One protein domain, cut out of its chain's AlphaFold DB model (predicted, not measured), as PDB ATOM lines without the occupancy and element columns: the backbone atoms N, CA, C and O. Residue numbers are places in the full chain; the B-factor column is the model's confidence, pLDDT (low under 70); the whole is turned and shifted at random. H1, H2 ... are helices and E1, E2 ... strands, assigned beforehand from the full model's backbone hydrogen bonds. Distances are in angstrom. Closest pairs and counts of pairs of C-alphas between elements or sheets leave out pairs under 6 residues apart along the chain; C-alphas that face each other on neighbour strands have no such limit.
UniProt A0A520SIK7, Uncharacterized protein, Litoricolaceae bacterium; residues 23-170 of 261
ATOM      1  N   THR A  23     -14.286 -57.878  85.438       92.62
ATOM      2  CA  THR A  23     -13.177 -58.842  85.507       92.62
ATOM      3  C   THR A  23     -13.717 -60.259  85.667       92.62
ATOM      4  O   THR A  23     -14.511 -60.526  86.571       92.62
ATOM      5  N   LEU A  24     -13.261 -61.181  84.820       94.56
ATOM      6  CA  LEU A  24     -13.605 -62.598  84.892       94.56
ATOM      7  C   LEU A  24     -12.499 -63.359  85.631       94.56
ATOM      8  O   LEU A  24     -11.358 -63.423  85.174       94.56
ATOM      9  N   GLY A  25     -12.839 -63.904  86.800       93.44
ATOM     10  CA  GLY A  25     -11.885 -64.559  87.705       93.44
ATOM     11  C   GLY A  25     -11.866 -66.087  87.645       93.44
ATOM     12  O   GLY A  25     -11.057 -66.702  88.337       93.44
ATOM     13  N   SER A  26     -12.747 -66.714  86.862       96.00
ATOM     14  CA  SER A  26     -12.849 -68.173  86.765       96.00
ATOM     15  C   SER A  26     -13.049 -68.643  85.318       96.00
ATOM     16  O   SER A  26     -13.663 -67.927  84.525       96.00
ATOM     17  N   PRO A  27     -12.591 -69.864  84.968       96.38
ATOM     18  CA  PRO A  27     -12.832 -70.445  83.647       96.38
ATOM     19  C   PRO A  27     -14.316 -70.556  83.301       96.38
ATOM     20  O   PRO A  27     -14.689 -70.323  82.158       96.38
ATOM     21  N   THR A  28     -15.160 -70.865  84.288       96.56
ATOM     22  CA  THR A  28     -16.613 -70.954  84.111       96.56
ATOM     23  C   THR A  28     -17.201 -69.610  83.699       96.56
ATOM     24  O   THR A  28     -17.931 -69.549  82.723       96.56
ATOM     25  N   ALA A  29     -16.807 -68.514  84.357       96.25
ATOM     26  CA  ALA A  29     -17.286 -67.179  84.000       96.25
ATOM     27  C   ALA A  29     -16.832 -66.753  82.592       96.25
ATOM     28  O   ALA A  29     -17.558 -66.055  81.889       96.25
ATOM     29  N   VAL A  30     -15.637 -67.184  82.171       96.56
ATOM     30  CA  VAL A  30     -15.148 -66.980  80.800       96.56
ATOM     31  C   VAL A  30     -15.986 -67.774  79.802       96.56
ATOM     32  O   VAL A  30     -16.442 -67.204  78.817       96.56
ATOM     33  N   LEU A  31     -16.235 -69.057  80.069       96.69
ATOM     34  CA  LEU A  31     -17.075 -69.904  79.224       96.69
ATOM     35  C   LEU A  31     -18.504 -69.352  79.110       96.69
ATOM     36  O   LEU A  31     -19.038 -69.256  78.008       96.69
ATOM     37  N   ASP A  32     -19.094 -68.925  80.225       95.81
ATOM     38  CA  ASP A  32     -20.431 -68.328  80.261       95.81
ATOM     39  C   ASP A  32     -20.499 -67.021  79.464       95.81
ATOM     40  O   ASP A  32     -21.525 -66.723  78.856       95.81
ATOM     41  N   ALA A  33     -19.425 -66.226  79.451       94.25
ATOM     42  CA  ALA A  33     -19.341 -65.024  78.626       94.25
ATOM     43  C   ALA A  33     -19.181 -65.357  77.133       94.25
ATOM     44  O   ALA A  33     -19.805 -64.709  76.294       94.25
ATOM     45  N   LEU A  34     -18.396 -66.386  76.793       94.31
ATOM     46  CA  LEU A  34     -18.220 -66.840  75.408       94.31
ATOM     47  C   LEU A  34     -19.515 -67.383  74.800       94.31
ATOM     48  O   LEU A  34     -19.843 -67.046  73.667       94.31
ATOM     49  N   LYS A  35     -20.305 -68.121  75.587       93.75
ATOM     50  CA  LYS A  35     -21.614 -68.649  75.170       93.75
ATOM     51  C   LYS A  35     -22.679 -67.567  74.956       93.75
ATOM     52  O   LYS A  35     -23.771 -67.862  74.470       93.75
ATOM     53  N   GLN A  36     -22.407 -66.314  75.322       88.75
ATOM     54  CA  GLN A  36     -23.321 -65.208  75.053       88.75
ATOM     55  C   GLN A  36     -23.189 -64.733  73.603       88.75
ATOM     56  O   GLN A  36     -22.103 -64.535  73.074       88.75
ATOM     57  N   SER A  37     -24.327 -64.480  72.961       83.62
ATOM     58  CA  SER A  37     -24.404 -63.975  71.585       83.62
ATOM     59  C   SER A  37     -24.889 -62.522  71.557       83.62
ATOM     60  O   SER A  37     -25.907 -62.182  70.938       83.62
ATOM     61  N   ARG A  38     -24.214 -61.668  72.332       83.44
ATOM     62  CA  ARG A  38     -24.580 -60.252  72.530       83.44
ATOM     63  C   ARG A  38     -23.627 -59.277  71.830       83.44
ATOM     64  O   ARG A  38     -23.799 -58.065  71.972       83.44
ATOM     65  N   GLY A  39     -22.642 -59.788  71.089       84.38
ATOM     66  CA  GLY A  39     -21.584 -58.977  70.488       84.38
ATOM     67  C   GLY A  39     -20.715 -58.264  71.530       84.38
ATOM     68  O   GLY A  39     -20.326 -57.106  71.347       84.38
ATOM     69  N   GLU A  40     -20.493 -58.919  72.671       90.62
ATOM     70  CA  GLU A  40     -19.592 -58.453  73.725       90.62
ATOM     71  C   GLU A  40     -18.164 -58.955  73.458       90.62
ATOM     72  O   GLU A  40     -17.916 -59.715  72.518       90.62
ATOM     73  N   VAL A  41     -17.193 -58.446  74.216       92.81
ATOM     74  CA  VAL A  41     -15.770 -58.700  73.962       92.81
ATOM     75  C   VAL A  41     -15.067 -59.084  75.247       92.81
ATOM     76  O   VAL A  41     -15.215 -58.421  76.273       92.81
ATOM     77  N   LEU A  42     -14.243 -60.121  75.164       95.19
ATOM     78  CA  LEU A  42     -13.267 -60.463  76.185       95.19
ATOM     79  C   LEU A  42     -11.916 -59.847  75.829       95.19
ATOM     80  O   LEU A  42     -11.270 -60.260  74.868       95.19
ATOM     81  N   LEU A  43     -11.474 -58.872  76.618       95.56
ATOM     82  CA  LEU A  43     -10.114 -58.347  76.566       95.56
ATOM     83  C   LEU A  43      -9.228 -59.217  77.457       95.56
ATOM     84  O   LEU A  43      -9.366 -59.193  78.681       95.56
ATOM     85  N   ALA A  44      -8.333 -59.993  76.857       96.44
ATOM     86  CA  ALA A  44      -7.393 -60.846  77.575       96.44
ATOM     87  C   ALA A  44      -6.017 -60.178  77.624       96.44
ATOM     88  O   ALA A  44      -5.313 -60.129  76.620       96.44
ATOM     89  N   PHE A  45      -5.625 -59.663  78.787       94.31
ATOM     90  CA  PHE A  45      -4.330 -59.019  78.992       94.31
ATOM     91  C   PHE A  45      -3.276 -60.087  79.261       94.31
ATOM     92  O   PHE A  45      -3.272 -60.671  80.340       94.31
ATOM     93  N   ILE A  46      -2.392 -60.349  78.302       92.44
ATOM     94  CA  ILE A  46      -1.366 -61.401  78.381       92.44
ATOM     95  C   ILE A  46       0.019 -60.760  78.285       92.44
ATOM     96  O   ILE A  46       0.199 -59.754  77.601       92.44
ATOM     97  N   ASP A  47       1.007 -61.304  78.991       88.88
ATOM     98  CA  ASP A  47       2.400 -60.869  78.854       88.88
ATOM     99  C   ASP A  47       2.919 -61.068  77.425       88.88
ATOM    100  O   ASP A  47       2.852 -62.173  76.878       88.88
ATOM    101  N   HIS A  48       3.510 -60.021  76.850       87.19
ATOM    102  CA  HIS A  48       4.237 -60.120  75.591       87.19
ATOM    103  C   HIS A  48       5.416 -61.106  75.754       87.19
ATOM    104  O   HIS A  48       6.095 -61.079  76.788       87.19
ATOM    105  N   PRO A  49       5.709 -61.973  74.765       81.62
ATOM    106  CA  PRO A  49       6.765 -62.989  74.880       81.62
ATOM    107  C   PRO A  49       8.148 -62.411  75.224       81.62
ATOM    108  O   PRO A  49       8.920 -63.046  75.941       81.62
ATOM    109  N   SER A  50       8.439 -61.181  74.793       78.12
ATOM    110  CA  SER A  50       9.677 -60.460  75.134       78.12
ATOM    111  C   SER A  50       9.870 -60.243  76.639       78.12
ATOM    112  O   SER A  50      11.001 -60.235  77.122       78.12
ATOM    113  N   ASP A  51       8.783 -60.065  77.390       75.31
ATOM    114  CA  ASP A  51       8.832 -59.828  78.833       75.31
ATOM    115  C   ASP A  51       8.989 -61.150  79.608       75.31
ATOM    116  O   ASP A  51       9.536 -61.148  80.710       75.31
ATOM    117  N   GLN A  52       8.575 -62.284  79.022       71.31
ATOM    118  CA  GLN A  52       8.712 -63.620  79.624       71.31
ATOM    119  C   GLN A  52      10.153 -64.145  79.578       71.31
ATOM    120  O   GLN A  52      10.555 -64.910  80.452       71.31
ATOM    121  N   ALA A  53      10.947 -63.718  78.593       75.25
ATOM    122  CA  ALA A  53      12.340 -64.147  78.449       75.25
ATOM    123  C   ALA A  53      13.249 -63.664  79.596       75.25
ATOM    124  O   ALA A  53      14.305 -64.246  79.838       75.25
ATOM    125  N   SER A  54      12.852 -62.612  80.324       75.88
ATOM    126  CA  SER A  54      13.608 -62.077  81.457       75.88
ATOM    127  C   SER A  54      12.858 -62.312  82.775       75.88
ATOM    128  O   SER A  54      11.815 -61.693  82.997       75.88
ATOM    129  N   PRO A  55      13.404 -63.118  83.710       72.25
ATOM    130  CA  PRO A  55      12.766 -63.382  85.004       72.25
ATOM    131  C   PRO A  55      12.462 -62.112  85.810       72.25
ATOM    132  O   PRO A  55      11.432 -62.017  86.478       72.25
ATOM    133  N   VAL A  56      13.338 -61.106  85.714       77.38
ATOM    134  CA  VAL A  56      13.174 -59.815  86.396       77.38
ATOM    135  C   VAL A  56      12.032 -59.012  85.777       77.38
ATOM    136  O   VAL A  56      11.183 -58.500  86.510       77.38
ATOM    137  N   LYS A  57      11.967 -58.926  84.438       71.44
ATOM    138  CA  LYS A  57      10.872 -58.222  83.750       71.44
ATOM    139  C   LYS A  57       9.531 -58.910  83.992       71.44
ATOM    140  O   LYS A  57       8.540 -58.220  84.205       71.44
ATOM    141  N   HIS A  58       9.513 -60.239  84.057       71.75
ATOM    142  CA  HIS A  58       8.319 -61.016  84.373       71.75
ATOM    143  C   HIS A  58       7.785 -60.728  85.792       71.75
ATOM    144  O   HIS A  58       6.608 -60.409  85.961       71.75
ATOM    145  N   LEU A  59       8.648 -60.749  86.819       68.81
ATOM    146  CA  LEU A  59       8.254 -60.433  88.204       68.81
ATOM    147  C   LEU A  59       7.778 -58.982  88.368       68.81
ATOM    148  O   LEU A  59       6.794 -58.720  89.057       68.81
ATOM    149  N   GLN A  60       8.452 -58.032  87.718       67.25
ATOM    150  CA  GLN A  60       8.033 -56.628  87.726       67.25
ATOM    151  C   GLN A  60       6.718 -56.422  86.950       67.25
ATOM    152  O   GLN A  60       5.856 -55.648  87.373       67.25
ATOM    153  N   GLY A  61       6.520 -57.164  85.858       67.88
ATOM    154  CA  GLY A  61       5.277 -57.203  85.090       67.88
ATOM    155  C   GLY A  61       4.083 -57.680  85.919       67.88
ATOM    156  O   GLY A  61       3.019 -57.069  85.869       67.88
ATOM    157  N   PHE A  62       4.276 -58.688  86.774       70.31
ATOM    158  CA  PHE A  62       3.238 -59.194  87.681       70.31
ATOM    159  C   PHE A  62       2.701 -58.133  88.666       70.31
ATOM    160  O   PHE A  62       1.541 -58.172  89.091       70.31
ATOM    161  N   LEU A  63       3.540 -57.161  89.027       74.19
ATOM    162  CA  LEU A  63       3.175 -56.054  89.913       74.19
ATOM    163  C   LEU A  63       2.598 -54.849  89.159       74.19
ATOM    164  O   LEU A  63       2.022 -53.957  89.788       74.19
ATOM    165  N   SER A  64       2.715 -54.829  87.830       79.88
ATOM    166  CA  SER A  64       2.221 -53.736  86.999       79.88
ATOM    167  C   SER A  64       0.692 -53.686  87.039       79.88
ATOM    168  O   SER A  64       0.006 -54.702  86.885       79.88
ATOM    169  N   ARG A  65       0.157 -52.483  87.258       90.00
ATOM    170  CA  ARG A  65      -1.277 -52.196  87.207       90.00
ATOM    171  C   ARG A  65      -1.540 -51.199  86.100       90.00
ATOM    172  O   ARG A  65      -0.846 -50.187  85.996       90.00
ATOM    173  N   TYR A  66      -2.577 -51.462  85.327       91.44
ATOM    174  CA  TYR A  66      -2.994 -50.614  84.230       91.44
ATOM    175  C   TYR A  66      -4.346 -49.999  84.531       91.44
ATOM    176  O   TYR A  66      -5.273 -50.702  84.940       91.44
ATOM    177  N   ARG A  67      -4.466 -48.697  84.288       93.50
ATOM    178  CA  ARG A  67      -5.756 -48.039  84.141       93.50
ATOM    179  C   ARG A  67      -6.187 -48.189  82.688       93.50
ATOM    180  O   ARG A  67      -5.389 -48.006  81.770       93.50
ATOM    181  N   LEU A  68      -7.439 -48.576  82.497       94.56
ATOM    182  CA  LEU A  68      -8.002 -48.840  81.184       94.56
ATOM    183  C   LEU A  68      -9.108 -47.840  80.888       94.56
ATOM    184  O   LEU A  68      -9.979 -47.610  81.725       94.56
ATOM    185  N   ASN A  69      -9.115 -47.313  79.672       93.69
ATOM    186  CA  ASN A  69     -10.200 -46.490  79.163       93.69
ATOM    187  C   ASN A  69     -10.602 -47.003  77.778       93.69
ATOM    188  O   ASN A  69      -9.763 -47.135  76.889       93.69
ATOM    189  N   LEU A  70     -11.882 -47.317  77.597       93.00
ATOM    190  CA  LEU A  70     -12.432 -47.802  76.337       93.00
ATOM    191  C   LEU A  70     -13.378 -46.754  75.762       93.00
ATOM    192  O   LEU A  70     -14.428 -46.462  76.330       93.00
ATOM    193  N   ASN A  71     -13.029 -46.212  74.596       91.44
ATOM    194  CA  ASN A  71     -13.814 -45.201  73.883       91.44
ATOM    195  C   ASN A  71     -14.148 -43.951  74.724       91.44
ATOM    196  O   ASN A  71     -15.251 -43.407  74.614       91.44
ATOM    197  N   GLY A  72     -13.223 -43.512  75.579       89.06
ATOM    198  CA  GLY A  72     -13.420 -42.381  76.486       89.06
ATOM    199  C   GLY A  72     -14.133 -42.744  77.791       89.06
ATOM    200  O   GLY A  72     -14.316 -41.872  78.630       89.06
ATOM    201  N   THR A  73     -14.533 -44.003  77.987       89.56
ATOM    202  CA  THR A  73     -15.154 -44.482  79.227       89.56
ATOM    203  C   THR A  73     -14.128 -45.221  80.073       89.56
ATOM    204  O   THR A  73     -13.532 -46.198  79.615       89.56
ATOM    205  N   ASP A  74     -13.945 -44.773  81.312       90.88
ATOM    206  CA  ASP A  74     -13.066 -45.451  82.258       90.88
ATOM    207  C   ASP A  74     -13.603 -46.845  82.574       90.88
ATOM    208  O   ASP A  74     -14.774 -47.041  82.914       90.88
ATOM    209  N   LEU A  75     -12.722 -47.826  82.431       90.06
ATOM    210  CA  LEU A  75     -12.951 -49.192  82.861       90.06
ATOM    211  C   LEU A  75     -12.294 -49.402  84.234       90.06
ATOM    212  O   LEU A  75     -11.883 -48.467  84.923       90.06
ATOM    213  N   VAL A  76     -12.191 -50.662  84.649       88.56
ATOM    214  CA  VAL A  76     -11.499 -51.041  85.881       88.56
ATOM    215  C   VAL A  76      -9.982 -51.012  85.703       88.56
ATOM    216  O   VAL A  76      -9.455 -51.181  84.602       88.56
ATOM    217  N   GLN A  77      -9.269 -50.847  86.816       91.44
ATOM    218  CA  GLN A  77      -7.837 -51.120  86.843       91.44
ATOM    219  C   GLN A  77      -7.604 -52.626  86.780       91.44
ATOM    220  O   GLN A  77      -8.235 -53.391  87.514       91.44
ATOM    221  N   VAL A  78      -6.666 -53.049  85.941       90.81
ATOM    222  CA  VAL A  78      -6.333 -54.462  85.766       90.81
ATOM    223  C   VAL A  78      -4.852 -54.714  85.980       90.81
ATOM    224  O   VAL A  78      -4.017 -53.813  85.908       90.81
ATOM    225  N   ARG A  79      -4.517 -55.974  86.237       90.00
ATOM    226  CA  ARG A  79      -3.140 -56.470  86.188       90.00
ATOM    227  C   ARG A  79      -2.922 -57.238  84.890       90.00
ATOM    228  O   ARG A  79      -3.875 -57.548  84.175       90.00
ATOM    229  N   ARG A  80      -1.671 -57.596  84.618       87.44
ATOM    230  CA  ARG A  80      -1.361 -58.603  83.597       87.44
ATOM    231  C   ARG A  80      -2.034 -59.933  83.925       87.44
ATOM    232  O   ARG A  80      -2.319 -60.213  85.089       87.44
ATOM    233  N   ASN A  81      -2.253 -60.745  82.899       89.50
ATOM    234  CA  ASN A  81      -2.867 -62.068  83.000       89.50
ATOM    235  C   ASN A  81      -4.291 -62.014  83.575       89.50
ATOM    236  O   ASN A  81      -4.692 -62.852  84.381       89.50
ATOM    237  N   THR A  82      -5.059 -61.005  83.161       92.56
ATOM    238  CA  THR A  82      -6.469 -60.832  83.534       92.56
ATOM    239  C   THR A  82      -7.355 -60.810  82.298       92.56
ATOM    240  O   THR A  82      -6.915 -60.437  81.210       92.56
ATOM    241  N   ILE A  83      -8.611 -61.222  82.464       95.62
ATOM    242  CA  ILE A  83      -9.620 -61.177  81.407       95.62
ATOM    243  C   ILE A  83     -10.722 -60.225  81.840       95.62
ATOM    244  O   ILE A  83     -11.252 -60.336  82.948       95.62
ATOM    245  N   LEU A  84     -11.062 -59.295  80.957       95.12
ATOM    246  CA  LEU A  84     -12.097 -58.303  81.173       95.12
ATOM    247  C   LEU A  84     -13.210 -58.485  80.149       95.12
ATOM    248  O   LEU A  84     -12.972 -58.428  78.947       95.12
ATOM    249  N   HIS A  85     -14.428 -58.659  80.632       94.12
ATOM    250  CA  HIS A  85     -15.620 -58.642  79.811       94.12
ATOM    251  C   HIS A  85     -16.093 -57.204  79.628       94.12
ATOM    252  O   HIS A  85     -16.373 -56.508  80.605       94.12
ATOM    253  N   VAL A  86     -16.146 -56.735  78.385       92.12
ATOM    254  CA  VAL A  86     -16.521 -55.361  78.053       92.12
ATOM    255  C   VAL A  86     -17.558 -55.332  76.949       92.12
ATOM    256  O   VAL A  86     -17.622 -56.206  76.083       92.12
ATOM    257  N   ARG A  87     -18.336 -54.251  76.933       89.94
ATOM    258  CA  ARG A  87     -19.277 -53.983  75.855       89.94
ATOM    259  C   ARG A  87     -18.677 -52.971  74.869       89.94
ATOM    260  O   ARG A  87     -18.685 -51.773  75.171       89.94
ATOM    261  N   PRO A  88     -18.197 -53.395  73.686       86.56
ATOM    262  CA  PRO A  88     -17.630 -52.480  72.694       86.56
ATOM    263  C   PRO A  88     -18.708 -51.556  72.115       86.56
ATOM    264  O   PRO A  88     -19.903 -51.832  72.240       86.56
ATOM    265  N   ARG A  89     -18.311 -50.467  71.457       84.75
ATOM    266  CA  ARG A  89     -19.183 -49.647  70.602       84.75
ATOM    267  C   ARG A  89     -19.226 -50.212  69.177       84.75
ATOM    268  O   ARG A  89     -18.411 -51.054  68.797       84.75
ATOM    269  N   LEU A  90     -20.206 -49.739  68.408       83.19
ATOM    270  CA  LEU A  90     -20.231 -49.911  66.955       83.19
ATOM    271  C   LEU A  90     -19.065 -49.128  66.332       83.19
ATOM    272  O   LEU A  90     -18.723 -48.051  66.818       83.19
ATOM    273  N   GLY A  91     -18.475 -49.658  65.263       84.44
ATOM    274  CA  GLY A  91     -17.269 -49.100  64.640       84.44
ATOM    275  C   GLY A  91     -15.965 -49.476  65.358       84.44
ATOM    276  O   GLY A  91     -15.901 -50.430  66.130       84.44
ATOM    277  N   VAL A  92     -14.894 -48.736  65.074       89.31
ATOM    278  CA  VAL A  92     -13.569 -49.006  65.652       89.31
ATOM    279  C   VAL A  92     -13.554 -48.637  67.133       89.31
ATOM    280  O   VAL A  92     -13.886 -47.514  67.512       89.31
ATOM    281  N   ASN A  93     -13.132 -49.582  67.965       91.81
ATOM    282  CA  ASN A  93     -12.982 -49.399  69.399       91.81
ATOM    283  C   ASN A  93     -11.551 -48.987  69.728       91.81
ATOM    284  O   ASN A  93     -10.604 -49.580  69.218       91.81
ATOM    285  N   ARG A  94     -11.401 -47.989  70.600       94.88
ATOM    286  CA  ARG A  94     -10.107 -47.477  71.065       94.88
ATOM    287  C   ARG A  94      -9.933 -47.797  72.539       94.88
ATOM    288  O   ARG A  94     -10.697 -47.299  73.366       94.88
ATOM    289  N   LEU A  95      -8.930 -48.602  72.857       95.25
ATOM    290  CA  LEU A  95      -8.524 -48.926  74.219       95.25
ATOM    291  C   LEU A  95      -7.253 -48.156  74.556       95.25
ATOM    292  O   LEU A  95      -6.201 -48.398  73.972       95.25
ATOM    293  N   THR A  96      -7.343 -47.245  75.514       95.56
ATOM    294  CA  THR A  96      -6.186 -46.593  76.117       95.56
ATOM    295  C   THR A  96      -5.767 -47.382  77.353       95.56
ATOM    296  O   THR A  96      -6.589 -47.662  78.228       95.56
ATOM    297  N   ILE A  97      -4.490 -47.744  77.408       94.69
ATOM    298  CA  ILE A  97      -3.839 -48.440  78.514       94.69
ATOM    299  C   ILE A  97      -2.805 -47.480  79.090       94.69
ATOM    300  O   ILE A  97      -1.927 -47.013  78.366       94.69
ATOM    301  N   GLU A  98      -2.909 -47.193  80.377       93.88
ATOM    302  CA  GLU A  98      -2.041 -46.267  81.103       93.88
ATOM    303  C   GLU A  98      -1.430 -46.986  82.306       93.88
ATOM    304  O   GLU A  98      -2.112 -47.771  82.977       93.88
ATOM    305  N   ASN A  99      -0.149 -46.758  82.594       91.38
ATOM    306  CA  ASN A  99       0.454 -47.263  83.820       91.38
ATOM    307  C   ASN A  99      -0.140 -46.523  85.026       91.38
ATOM    308  O   ASN A  99      -0.177 -45.302  85.076       91.38
ATOM    309  N   THR A 100      -0.576 -47.264  86.045       89.69
ATOM    310  CA  THR A 100      -1.169 -46.662  87.254       89.69
ATOM    311  C   THR A 100      -0.166 -45.820  88.051       89.69
ATOM    312  O   THR A 100      -0.578 -44.971  88.836       89.69
ATOM    313  N   PHE A 101       1.135 -46.070  87.884       86.88
ATOM    314  CA  PHE A 101       2.204 -45.412  88.641       86.88
ATOM    315  C   PHE A 101       2.985 -44.365  87.835       86.88
ATOM    316  O   PHE A 101       3.817 -43.677  88.417       86.88
ATOM    317  N   ASP A 102       2.746 -44.267  86.526       86.62
ATOM    318  CA  ASP A 102       3.454 -43.359  85.617       86.62
ATOM    319  C   ASP A 102       2.529 -42.982  84.448       86.62
ATOM    320  O   ASP A 102       2.341 -43.752  83.506       86.62
ATOM    321  N   ASP A 103       1.928 -41.798  84.515       83.38
ATOM    322  CA  ASP A 103       0.950 -41.316  83.531       83.38
ATOM    323  C   ASP A 103       1.571 -40.990  82.159       83.38
ATOM    324  O   ASP A 103       0.870 -40.945  81.140       83.38
ATOM    325  N   GLN A 104       2.897 -40.834  82.099       88.31
ATOM    326  CA  GLN A 104       3.634 -40.672  80.846       88.31
ATOM    327  C   GLN A 104       3.642 -41.976  80.041       88.31
ATOM    328  O   GLN A 104       3.726 -41.963  78.809       88.31
ATOM    329  N   GLN A 105       3.510 -43.119  80.719       90.50
ATOM    330  CA  GLN A 105       3.439 -44.431  80.094       90.50
ATOM    331  C   GLN A 105       2.003 -44.769  79.703       90.50
ATOM    332  O   GLN A 105       1.246 -45.399  80.447       90.50
ATOM    333  N   ARG A 106       1.646 -44.380  78.479       93.19
ATOM    334  CA  ARG A 106       0.345 -44.681  77.881       93.19
ATOM    335  C   ARG A 106       0.470 -45.216  76.462       93.19
ATOM    336  O   ARG A 106       1.311 -44.777  75.680       93.19
ATOM    337  N   LYS A 107      -0.439 -46.113  76.090       94.94
ATOM    338  CA  LYS A 107      -0.598 -46.604  74.720       94.94
ATOM    339  C   LYS A 107      -2.075 -46.667  74.367       94.94
ATOM    340  O   LYS A 107      -2.888 -47.125  75.164       94.94
ATOM    341  N   GLN A 108      -2.418 -46.237  73.157       95.94
ATOM    342  CA  GLN A 108      -3.739 -46.468  72.585       95.94
ATOM    343  C   GLN A 108      -3.664 -47.605  71.566       95.94
ATOM    344  O   GLN A 108      -2.827 -47.586  70.665       95.94
ATOM    345  N   LEU A 109      -4.555 -48.576  71.719       95.38
ATOM    346  CA  LEU A 109      -4.752 -49.708  70.825       95.38
ATOM    347  C   LEU A 109      -6.135 -49.603  70.185       95.38
ATOM    348  O   LEU A 109      -7.059 -49.041  70.777       95.38
ATOM    349  N   SER A 110      -6.277 -50.140  68.978       94.00
ATOM    350  CA  SER A 110      -7.554 -50.156  68.262       94.00
ATOM    351  C   SER A 110      -7.933 -51.574  67.866       94.00
ATOM    352  O   SER A 110      -7.063 -52.368  67.521       94.00
ATOM    353  N   PHE A 111      -9.224 -51.885  67.908       92.19
ATOM    354  CA  PHE A 111      -9.768 -53.171  67.470       92.19
ATOM    355  C   PHE A 111     -11.164 -52.984  66.844       92.19
ATOM    356  O   PHE A 111     -11.830 -51.976  67.121       92.19
ATOM    357  N   PRO A 112     -11.611 -53.891  65.956       86.44
ATOM    358  CA  PRO A 112     -12.839 -53.706  65.183       86.44
ATOM    359  C   PRO A 112     -14.124 -53.738  66.028       86.44
ATOM    360  O   PRO A 112     -14.133 -54.087  67.211       86.44
ATOM    361  N   ALA A 113     -15.233 -53.348  65.394       73.12
ATOM    362  CA  ALA A 113     -16.574 -53.437  65.963       73.12
ATOM    363  C   ALA A 113     -17.000 -54.897  66.093       73.12
ATOM    364  O   ALA A 113     -16.866 -55.654  65.138       73.12
ATOM    365  N   MET A 114     -17.584 -55.269  67.231       74.06
ATOM    366  CA  MET A 114     -18.090 -56.635  67.446       74.06
ATOM    367  C   MET A 114     -19.546 -56.658  67.936       74.06
ATOM    368  O   MET A 114     -20.118 -57.720  68.155       74.06
ATOM    369  N   ARG A 115     -20.185 -55.483  68.063       68.06
ATOM    370  CA  ARG A 115     -21.539 -55.352  68.608       68.06
ATOM    371  C   ARG A 115     -22.607 -55.559  67.528       68.06
ATOM    372  O   ARG A 115     -22.929 -54.622  66.808       68.06
ATOM    373  N   ALA A 116     -23.236 -56.728  67.501       63.69
ATOM    374  CA  ALA A 116     -24.587 -56.903  66.965       63.69
ATOM    375  C   ALA A 116     -25.310 -58.042  67.706       63.69
ATOM    376  O   ALA A 116     -24.678 -58.946  68.250       63.69
ATOM    377  N   ALA A 117     -26.642 -57.977  67.778       61.84
ATOM    378  CA  ALA A 117     -27.433 -59.047  68.383       61.84
ATOM    379  C   ALA A 117     -27.276 -60.335  67.560       61.84
ATOM    380  O   ALA A 117     -27.361 -60.292  66.335       61.84
ATOM    381  N   GLY A 118     -27.026 -61.464  68.230       75.44
ATOM    382  CA  GLY A 118     -26.746 -62.739  67.566       75.44
ATOM    383  C   GLY A 118     -25.285 -62.924  67.142       75.44
ATOM    384  O   GLY A 118     -24.936 -64.009  66.690       75.44
ATOM    385  N   VAL A 119     -24.418 -61.919  67.328       82.94
ATOM    386  CA  VAL A 119     -22.972 -62.080  67.116       82.94
ATOM    387  C   VAL A 119     -22.349 -62.734  68.353       82.94
ATOM    388  O   VAL A 119     -22.579 -62.242  69.467       82.94
ATOM    389  N   PRO A 120     -21.583 -63.831  68.190       85.88
ATOM    390  CA  PRO A 120     -20.856 -64.461  69.287       85.88
ATOM    391  C   PRO A 120     -19.914 -63.484  69.989       85.88
ATOM    392  O   PRO A 120     -19.342 -62.594  69.354       85.88
ATOM    393  N   THR A 121     -19.736 -63.657  71.297       91.56
ATOM    394  CA  THR A 121     -18.700 -62.935  72.038       91.56
ATOM    395  C   THR A 121     -17.334 -63.228  71.428       91.56
ATOM    396  O   THR A 121     -16.970 -64.380  71.210       91.56
ATOM    397  N   ALA A 122     -16.558 -62.182  71.173       93.12
ATOM    398  CA  ALA A 122     -15.234 -62.302  70.578       93.12
ATOM    399  C   ALA A 122     -14.124 -62.095  71.614       93.12
ATOM    400  O   ALA A 122     -14.347 -61.542  72.694       93.12
ATOM    401  N   ILE A 123     -12.906 -62.517  71.277       95.81
ATOM    402  CA  ILE A 123     -11.729 -62.380  72.139       95.81
ATOM    403  C   ILE A 123     -10.722 -61.451  71.467       95.81
ATOM    404  O   ILE A 123     -10.355 -61.649  70.308       95.81
ATOM    405  N   VAL A 124     -10.235 -60.468  72.220       96.12
ATOM    406  CA  VAL A 124      -9.091 -59.638  71.839       96.12
ATOM    407  C   VAL A 124      -7.974 -59.888  72.842       96.12
ATOM    408  O   VAL A 124      -8.080 -59.539  74.019       96.12
ATOM    409  N   GLU A 125      -6.893 -60.502  72.377       96.31
ATOM    410  CA  GLU A 125      -5.651 -60.622  73.130       96.31
ATOM    411  C   GLU A 125      -4.944 -59.266  73.130       96.31
ATOM    412  O   GLU A 125      -4.517 -58.762  72.092       96.31
ATOM    413  N   ILE A 126      -4.810 -58.677  74.309       95.62
ATOM    414  CA  ILE A 126      -4.009 -57.487  74.544       95.62
ATOM    415  C   ILE A 126      -2.649 -57.949  75.049       95.62
ATOM    416  O   ILE A 126      -2.502 -58.333  76.213       95.62
ATOM    417  N   ARG A 127      -1.640 -57.907  74.182       93.75
ATOM    418  CA  ARG A 127      -0.271 -58.210  74.594       93.75
ATOM    419  C   ARG A 127       0.303 -57.007  75.312       93.75
ATOM    420  O   ARG A 127       0.470 -55.931  74.747       93.75
ATOM    421  N   THR A 128       0.569 -57.193  76.592       90.19
ATOM    422  CA  THR A 128       1.089 -56.168  77.490       90.19
ATOM    423  C   THR A 128       2.605 -56.274  77.580       90.19
ATOM    424  O   THR A 128       3.150 -57.362  77.742       90.19
ATOM    425  N   SER A 129       3.293 -55.139  77.491       87.06
ATOM    426  CA  SER A 129       4.742 -55.047  77.691       87.06
ATOM    427  C   SER A 129       5.060 -53.945  78.694       87.06
ATOM    428  O   SER A 129       4.295 -52.993  78.849       87.06
ATOM    429  N   ARG A 130       6.181 -54.068  79.409       82.44
ATOM    430  CA  ARG A 130       6.611 -53.064  80.392       82.44
ATOM    431  C   ARG A 130       6.989 -51.746  79.731       82.44
ATOM    432  O   ARG A 130       6.700 -50.694  80.278       82.44
ATOM    433  N   ASP A 131       7.595 -51.823  78.556       82.19
ATOM    434  CA  ASP A 131       8.165 -50.656  77.885       82.19
ATOM    435  C   ASP A 131       7.108 -49.924  77.028       82.19
ATOM    436  O   ASP A 131       7.438 -48.968  76.336       82.19
ATOM    437  N   PHE A 132       5.839 -50.376  77.054       85.94
ATOM    438  CA  PHE A 132       4.664 -49.875  76.304       85.94
ATOM    439  C   PHE A 132       4.791 -49.839  74.765       85.94
ATOM    440  O   PHE A 132       3.776 -49.827  74.067       85.94
ATOM    441  N   ALA A 133       6.006 -49.885  74.220       84.38
ATOM    442  CA  ALA A 133       6.295 -49.862  72.793       84.38
ATOM    443  C   ALA A 133       5.710 -51.081  72.065       84.38
ATOM    444  O   ALA A 133       5.066 -50.920  71.032       84.38
ATOM    445  N   TRP A 134       5.860 -52.268  72.662       85.75
ATOM    446  CA  TRP A 134       5.465 -53.571  72.106       85.75
ATOM    447  C   TRP A 134       4.043 -54.003  72.481       85.75
ATOM    448  O   TRP A 134       3.720 -55.187  72.452       85.75
ATOM    449  N   MET A 135       3.201 -53.064  72.914       91.88
ATOM    450  CA  MET A 135       1.804 -53.383  73.182       91.88
ATOM    451  C   MET A 135       1.008 -53.462  71.884       91.88
ATOM    452  O   MET A 135       1.044 -52.536  71.071       91.88
ATOM    453  N   GLU A 136       0.232 -54.532  71.740       94.31
ATOM    454  CA  GLU A 136      -0.613 -54.775  70.573       94.31
ATOM    455  C   GLU A 136      -1.945 -55.426  70.960       94.31
ATOM    456  O   GLU A 136      -2.074 -56.050  72.016       94.31
ATOM    457  N   ALA A 137      -2.949 -55.246  70.100       95.00
ATOM    458  CA  ALA A 137      -4.262 -55.862  70.229       95.00
ATOM    459  C   ALA A 137      -4.482 -56.821  69.056       95.00
ATOM    460  O   ALA A 137      -4.509 -56.398  67.901       95.00
ATOM    461  N   LEU A 138      -4.662 -58.103  69.359       94.94
ATOM    462  CA  LEU A 138      -4.876 -59.162  68.382       94.94
ATOM    463  C   LEU A 138      -6.289 -59.710  68.552       94.94
ATOM    464  O   LEU A 138      -6.635 -60.257  69.597       94.94
ATOM    465  N   THR A 139      -7.118 -59.549  67.527       94.75
ATOM    466  CA  THR A 139      -8.479 -60.098  67.537       94.75
ATOM    467  C   THR A 139      -8.424 -61.543  67.070       94.75
ATOM    468  O   THR A 139      -7.905 -61.811  65.989       94.75
ATOM    469  N   LEU A 140      -8.941 -62.466  67.880       95.31
ATOM    470  CA  LEU A 140      -9.064 -63.864  67.481       95.31
ATOM    471  C   LEU A 140     -10.188 -63.997  66.448       95.31
ATOM    472  O   LEU A 140     -11.230 -63.345  66.549       95.31
ATOM    473  N   SER A 141      -9.987 -64.871  65.469       94.12
ATOM    474  CA  SER A 141     -11.023 -65.258  64.516       94.12
ATOM    475  C   SER A 141     -12.132 -66.062  65.199       94.12
ATOM    476  O   SER A 141     -11.931 -66.681  66.245       94.12
ATOM    477  N   ALA A 142     -13.312 -66.112  64.578       92.38
ATOM    478  CA  ALA A 142     -14.449 -66.865  65.113       92.38
ATOM    479  C   ALA A 142     -14.124 -68.356  65.341       92.38
ATOM    480  O   ALA A 142     -14.540 -68.930  66.343       92.38
ATOM    481  N   ALA A 143     -13.333 -68.968  64.451       95.19
ATOM    482  CA  ALA A 143     -12.908 -70.361  64.588       95.19
ATOM    483  C   ALA A 143     -11.994 -70.573  65.807       95.19
ATOM    484  O   ALA A 143     -12.147 -71.553  66.533       95.19
ATOM    485  N   GLU A 144     -11.075 -69.642  66.068       96.50
ATOM    486  CA  GLU A 144     -10.179 -69.705  67.228       96.50
ATOM    487  C   GLU A 144     -10.938 -69.469  68.537       96.50
ATOM    488  O   GLU A 144     -10.692 -70.158  69.525       96.50
ATOM    489  N   VAL A 145     -11.902 -68.541  68.547       95.69
ATOM    490  CA  VAL A 145     -12.787 -68.329  69.704       95.69
ATOM    491  C   VAL A 145     -13.592 -69.595  70.002       95.69
ATOM    492  O   VAL A 145     -13.608 -70.045  71.148       95.69
ATOM    493  N   GLN A 146     -14.178 -70.225  68.979       95.56
ATOM    494  CA  GLN A 146     -14.900 -71.489  69.137       95.56
ATOM    495  C   GLN A 146     -13.982 -72.613  69.637       95.56
ATOM    496  O   GLN A 146     -14.392 -73.431  70.459       95.56
ATOM    497  N   ALA A 147     -12.728 -72.662  69.179       96.50
ATOM    498  CA  ALA A 147     -11.755 -73.639  69.660       96.50
ATOM    499  C   ALA A 147     -11.447 -73.452  71.157       96.50
ATOM    500  O   ALA A 147     -11.393 -74.439  71.898       96.50
ATOM    501  N   VAL A 148     -11.299 -72.203  71.618       96.94
ATOM    502  CA  VAL A 148     -11.144 -71.877  73.046       96.94
ATOM    503  C   VAL A 148     -12.388 -72.289  73.831       96.94
ATOM    504  O   VAL A 148     -12.257 -72.971  74.848       96.94
ATOM    505  N   GLU A 149     -13.583 -71.941  73.353       96.69
ATOM    506  CA  GLU A 149     -14.849 -72.324  73.986       96.69
ATOM    507  C   GLU A 149     -14.955 -73.849  74.136       96.69
ATOM    508  O   GLU A 149     -15.113 -74.352  75.246       96.69
ATOM    509  N   ASN A 150     -14.748 -74.598  73.050       96.44
ATOM    510  CA  ASN A 150     -14.793 -76.060  73.042       96.44
ATOM    511  C   ASN A 150     -13.739 -76.682  73.975       96.44
ATOM    512  O   ASN A 150     -13.941 -77.764  74.526       96.44
ATOM    513  N   ALA A 151     -12.571 -76.054  74.137       95.62
ATOM    514  CA  ALA A 151     -11.539 -76.518  75.064       95.62
ATOM    515  C   ALA A 151     -11.908 -76.281  76.537       95.62
ATOM    516  O   ALA A 151     -11.553 -77.104  77.389       95.62
ATOM    517  N   LEU A 152     -12.615 -75.187  76.836       95.56
ATOM    518  CA  LEU A 152     -13.137 -74.878  78.170       95.56
ATOM    519  C   LEU A 152     -14.376 -75.707  78.522       95.56
ATOM    520  O   LEU A 152     -14.542 -76.090  79.678       95.56
ATOM    521  N   ASP A 153     -15.214 -76.022  77.534       96.19
ATOM    522  CA  ASP A 153     -16.384 -76.885  77.705       96.19
ATOM    523  C   ASP A 153     -15.968 -78.334  78.013       96.19
ATOM    524  O   ASP A 153     -16.485 -78.954  78.939       96.19
ATOM    525  N   ARG A 154     -14.932 -78.843  77.325       94.38
ATOM    526  CA  ARG A 154     -14.363 -80.181  77.578       94.38
ATOM    527  C   ARG A 154     -13.720 -80.333  78.958       94.38
ATOM    528  O   ARG A 154     -13.708 -81.429  79.511       94.38
ATOM    529  N   SER A 155     -13.100 -79.279  79.483       92.88
ATOM    530  CA  SER A 155     -12.424 -79.307  80.783       92.88
ATOM    531  C   SER A 155     -12.222 -77.892  81.304       92.88
ATOM    532  O   SER A 155     -11.839 -77.004  80.552       92.88
ATOM    533  N   GLN A 156     -12.380 -77.695  82.611       90.69
ATOM    534  CA  GLN A 156     -12.037 -76.441  83.303       90.69
ATOM    535  C   GLN A 156     -10.808 -76.607  84.219       90.69
ATOM    536  O   GLN A 156     -10.441 -75.704  84.975       90.69
ATOM    537  N   THR A 157     -10.151 -77.769  84.146       92.31
ATOM    538  CA  THR A 157      -8.976 -78.119  84.958       92.31
ATOM    539  C   THR A 157      -7.812 -77.182  84.647       92.31
ATOM    540  O   THR A 157      -7.541 -76.916  83.486       92.31
ATOM    541  N   GLY A 158      -7.098 -76.690  85.661       90.62
ATOM    542  CA  GLY A 158      -5.957 -75.777  85.479       90.62
ATOM    543  C   GLY A 158      -6.287 -74.286  85.614       90.62
ATOM    544  O   GLY A 158      -5.374 -73.461  85.597       90.62
ATOM    545  N   GLY A 159      -7.561 -73.926  85.815       94.44
ATOM    546  CA  GLY A 159      -7.962 -72.570  86.202       94.44
ATOM    547  C   GLY A 159      -7.683 -71.497  85.141       94.44
ATOM    548  O   GLY A 159      -7.527 -71.785  83.954       94.44
ATOM    549  N   MET A 160      -7.609 -70.235  85.575       94.69
ATOM    550  CA  MET A 160      -7.319 -69.089  84.697       94.69
ATOM    551  C   MET A 160      -5.987 -69.182  83.935       94.69
ATOM    552  O   MET A 160      -5.970 -68.793  82.767       94.69
ATOM    553  N   PRO A 161      -4.886 -69.723  84.504       93.50
ATOM    554  CA  PRO A 161      -3.651 -69.916  83.745       93.50
ATOM    555  C   PRO A 161      -3.851 -70.733  82.465       93.50
ATOM    556  O   PRO A 161      -3.301 -70.382  81.423       93.50
ATOM    557  N   ARG A 162      -4.691 -71.778  82.511       94.88
ATOM    558  CA  ARG A 162      -5.033 -72.554  81.312       94.88
ATOM    559  C   ARG A 162      -5.861 -71.741  80.322       94.88
ATOM    560  O   ARG A 162      -5.592 -71.818  79.132       94.88
ATOM    561  N   VAL A 163      -6.825 -70.944  80.787       96.56
ATOM    562  CA  VAL A 163      -7.624 -70.067  79.907       96.56
ATOM    563  C   VAL A 163      -6.713 -69.130  79.108       96.56
ATOM    564  O   VAL A 163      -6.827 -69.043  77.888       96.56
ATOM    565  N   LEU A 164      -5.770 -68.466  79.778       95.38
ATOM    566  CA  LEU A 164      -4.818 -67.566  79.123       95.38
ATOM    567  C   LEU A 164      -3.903 -68.321  78.151       95.38
ATOM    568  O   LEU A 164      -3.635 -67.831  77.055       95.38
ATOM    569  N   ALA A 165      -3.461 -69.525  78.527       94.75
ATOM    570  CA  ALA A 165      -2.679 -70.381  77.643       94.75
ATOM    571  C   ALA A 165      -3.460 -70.754  76.376       94.75
ATOM    572  O   ALA A 165      -2.902 -70.620  75.294       94.75
ATOM    573  N   LEU A 166      -4.738 -71.134  76.507       96.31
ATOM    574  CA  LEU A 166      -5.631 -71.441  75.387       96.31
ATOM    575  C   LEU A 166      -5.830 -70.232  74.471       96.31
ATOM    576  O   LEU A 166      -5.742 -70.372  73.260       96.31
ATOM    577  N   ILE A 167      -6.064 -69.036  75.016       96.56
ATOM    578  CA  ILE A 167      -6.218 -67.820  74.199       96.56
ATOM    579  C   ILE A 167      -4.935 -67.538  73.409       96.56
ATOM    580  O   ILE A 167      -4.983 -67.272  72.205       96.56
ATOM    581  N   ARG A 168      -3.781 -67.657  74.074       94.62
ATOM    582  CA  ARG A 168      -2.466 -67.470  73.452       94.62
ATOM    583  C   ARG A 168      -2.184 -68.514  72.371       94.62
ATOM    584  O   ARG A 168      -1.614 -68.175  71.341       94.62
ATOM    585  N   SER A 169      -2.584 -69.765  72.591       95.00
ATOM    586  CA  SER A 169      -2.427 -70.867  71.635       95.00
ATOM    587  C   SER A 169      -3.601 -71.013  70.665       95.00
ATOM    588  O   SER A 169      -3.690 -72.021  69.968       95.00
ATOM    589  N   ARG A 170      -4.509 -70.028  70.600       96.31
ATOM    590  CA  ARG A 170      -5.653 -70.018  69.671       96.31
ATOM    591  C   ARG A 170      -6.593 -71.224  69.824       96.31
ATOM    592  O   ARG A 170      -7.135 -71.743  68.855       96.31
TER     593      ARG A 170
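What this domain is: This is residues 23 to 170 of the 261 residues of an uncharacterized protein of Litoricolaceae bacterium (UniProt A0A520SIK7). A twisted four-stranded sheet, E3 E1 E6 E7, is the middle layer: a smaller sheet, E2 E4 E5, is partly face to face with it, and H1, H4 and H5 cover its other face. The short helices H2 and H3 lie together at one end. The printed part has 148 residues with five named helices and seven named strands, in the order H1 E1 H2 H3 E2 E3 E4 E5 E6 E7 H4 H5; the class is mixed, helices and strands. The larger sheet is mixed, the smaller antiparallel. The whole is compact, with a radius of gyration of the C-alphas of 14.7 A and spans of 40 by 35 by 21 A.

How they stand to each other: Residues 23 to 24 pair antiparallel with residues 83 to 84 of E3, residues 82 to 86. H1, residues 27 to 34, is on the sheet that E3 forms with E1, residues 41 to 47, E6, residues 122 to 128, and E7, residues 136 to 139, at a height over the sheet of 9.6 A. E1 is antiparallel to E3, with N 43 and O 84 2.8 A apart, and parallel to E6, with N 44 and O 124 2.9 A apart. E6 and E7 are a hairpin, with N 125 and O 138 at 2.8 A. H2, residues 49 to 52, and H3, residues 55 to 63, touch only at the corner, the closest C-alphas being those of Gln 52 and His 58, 5.4 A. E2, residues 65 to 70, is antiparallel to E4, residues 93 to 99, with N 69 and O 96 at 2.9 A. E4 forms a hairpin with E5, residues 102 to 111, with N 95 and O 109 at 2.8 A. The two sheets make a sandwich, two sheets face to face, the facing parts 10.8 A centre to centre. H4, residues 142 to 154, and H5, residues 159 to 168, are a helical hairpin at a shallow tilt of 25 degrees, with the closest C-alphas, of Val 148 and Leu 166, 6.0 A apart. With H1 they form two layers, helices on one face of the larger sheet. Every O i to N i+4 pair is within hydrogen-bond range in H1, H4 and H5; in H3 4 of 5 are, and H2 is too short for one.

Where its parts are: H1 begins at C-alpha 27, (-12.832, -70.445, 83.647). E5, 24.5 A long, bends by 57 degrees at residue 105; E4 is 19.8 A, E1 18.9 A, E6 18.8 A and H4 18.2 A. H5 ends at C-alpha 168, (-2.466, -67.470, 73.452).

The domain as a whole: The C-alphas farthest apart, of Val 56 and Ala 117, are 44.4 A apart. The printed part has no cut, and the link E2 to E3, 11 residues, is long. Residues 59 to 61 and 115 to 117 are under 70 in pLDDT.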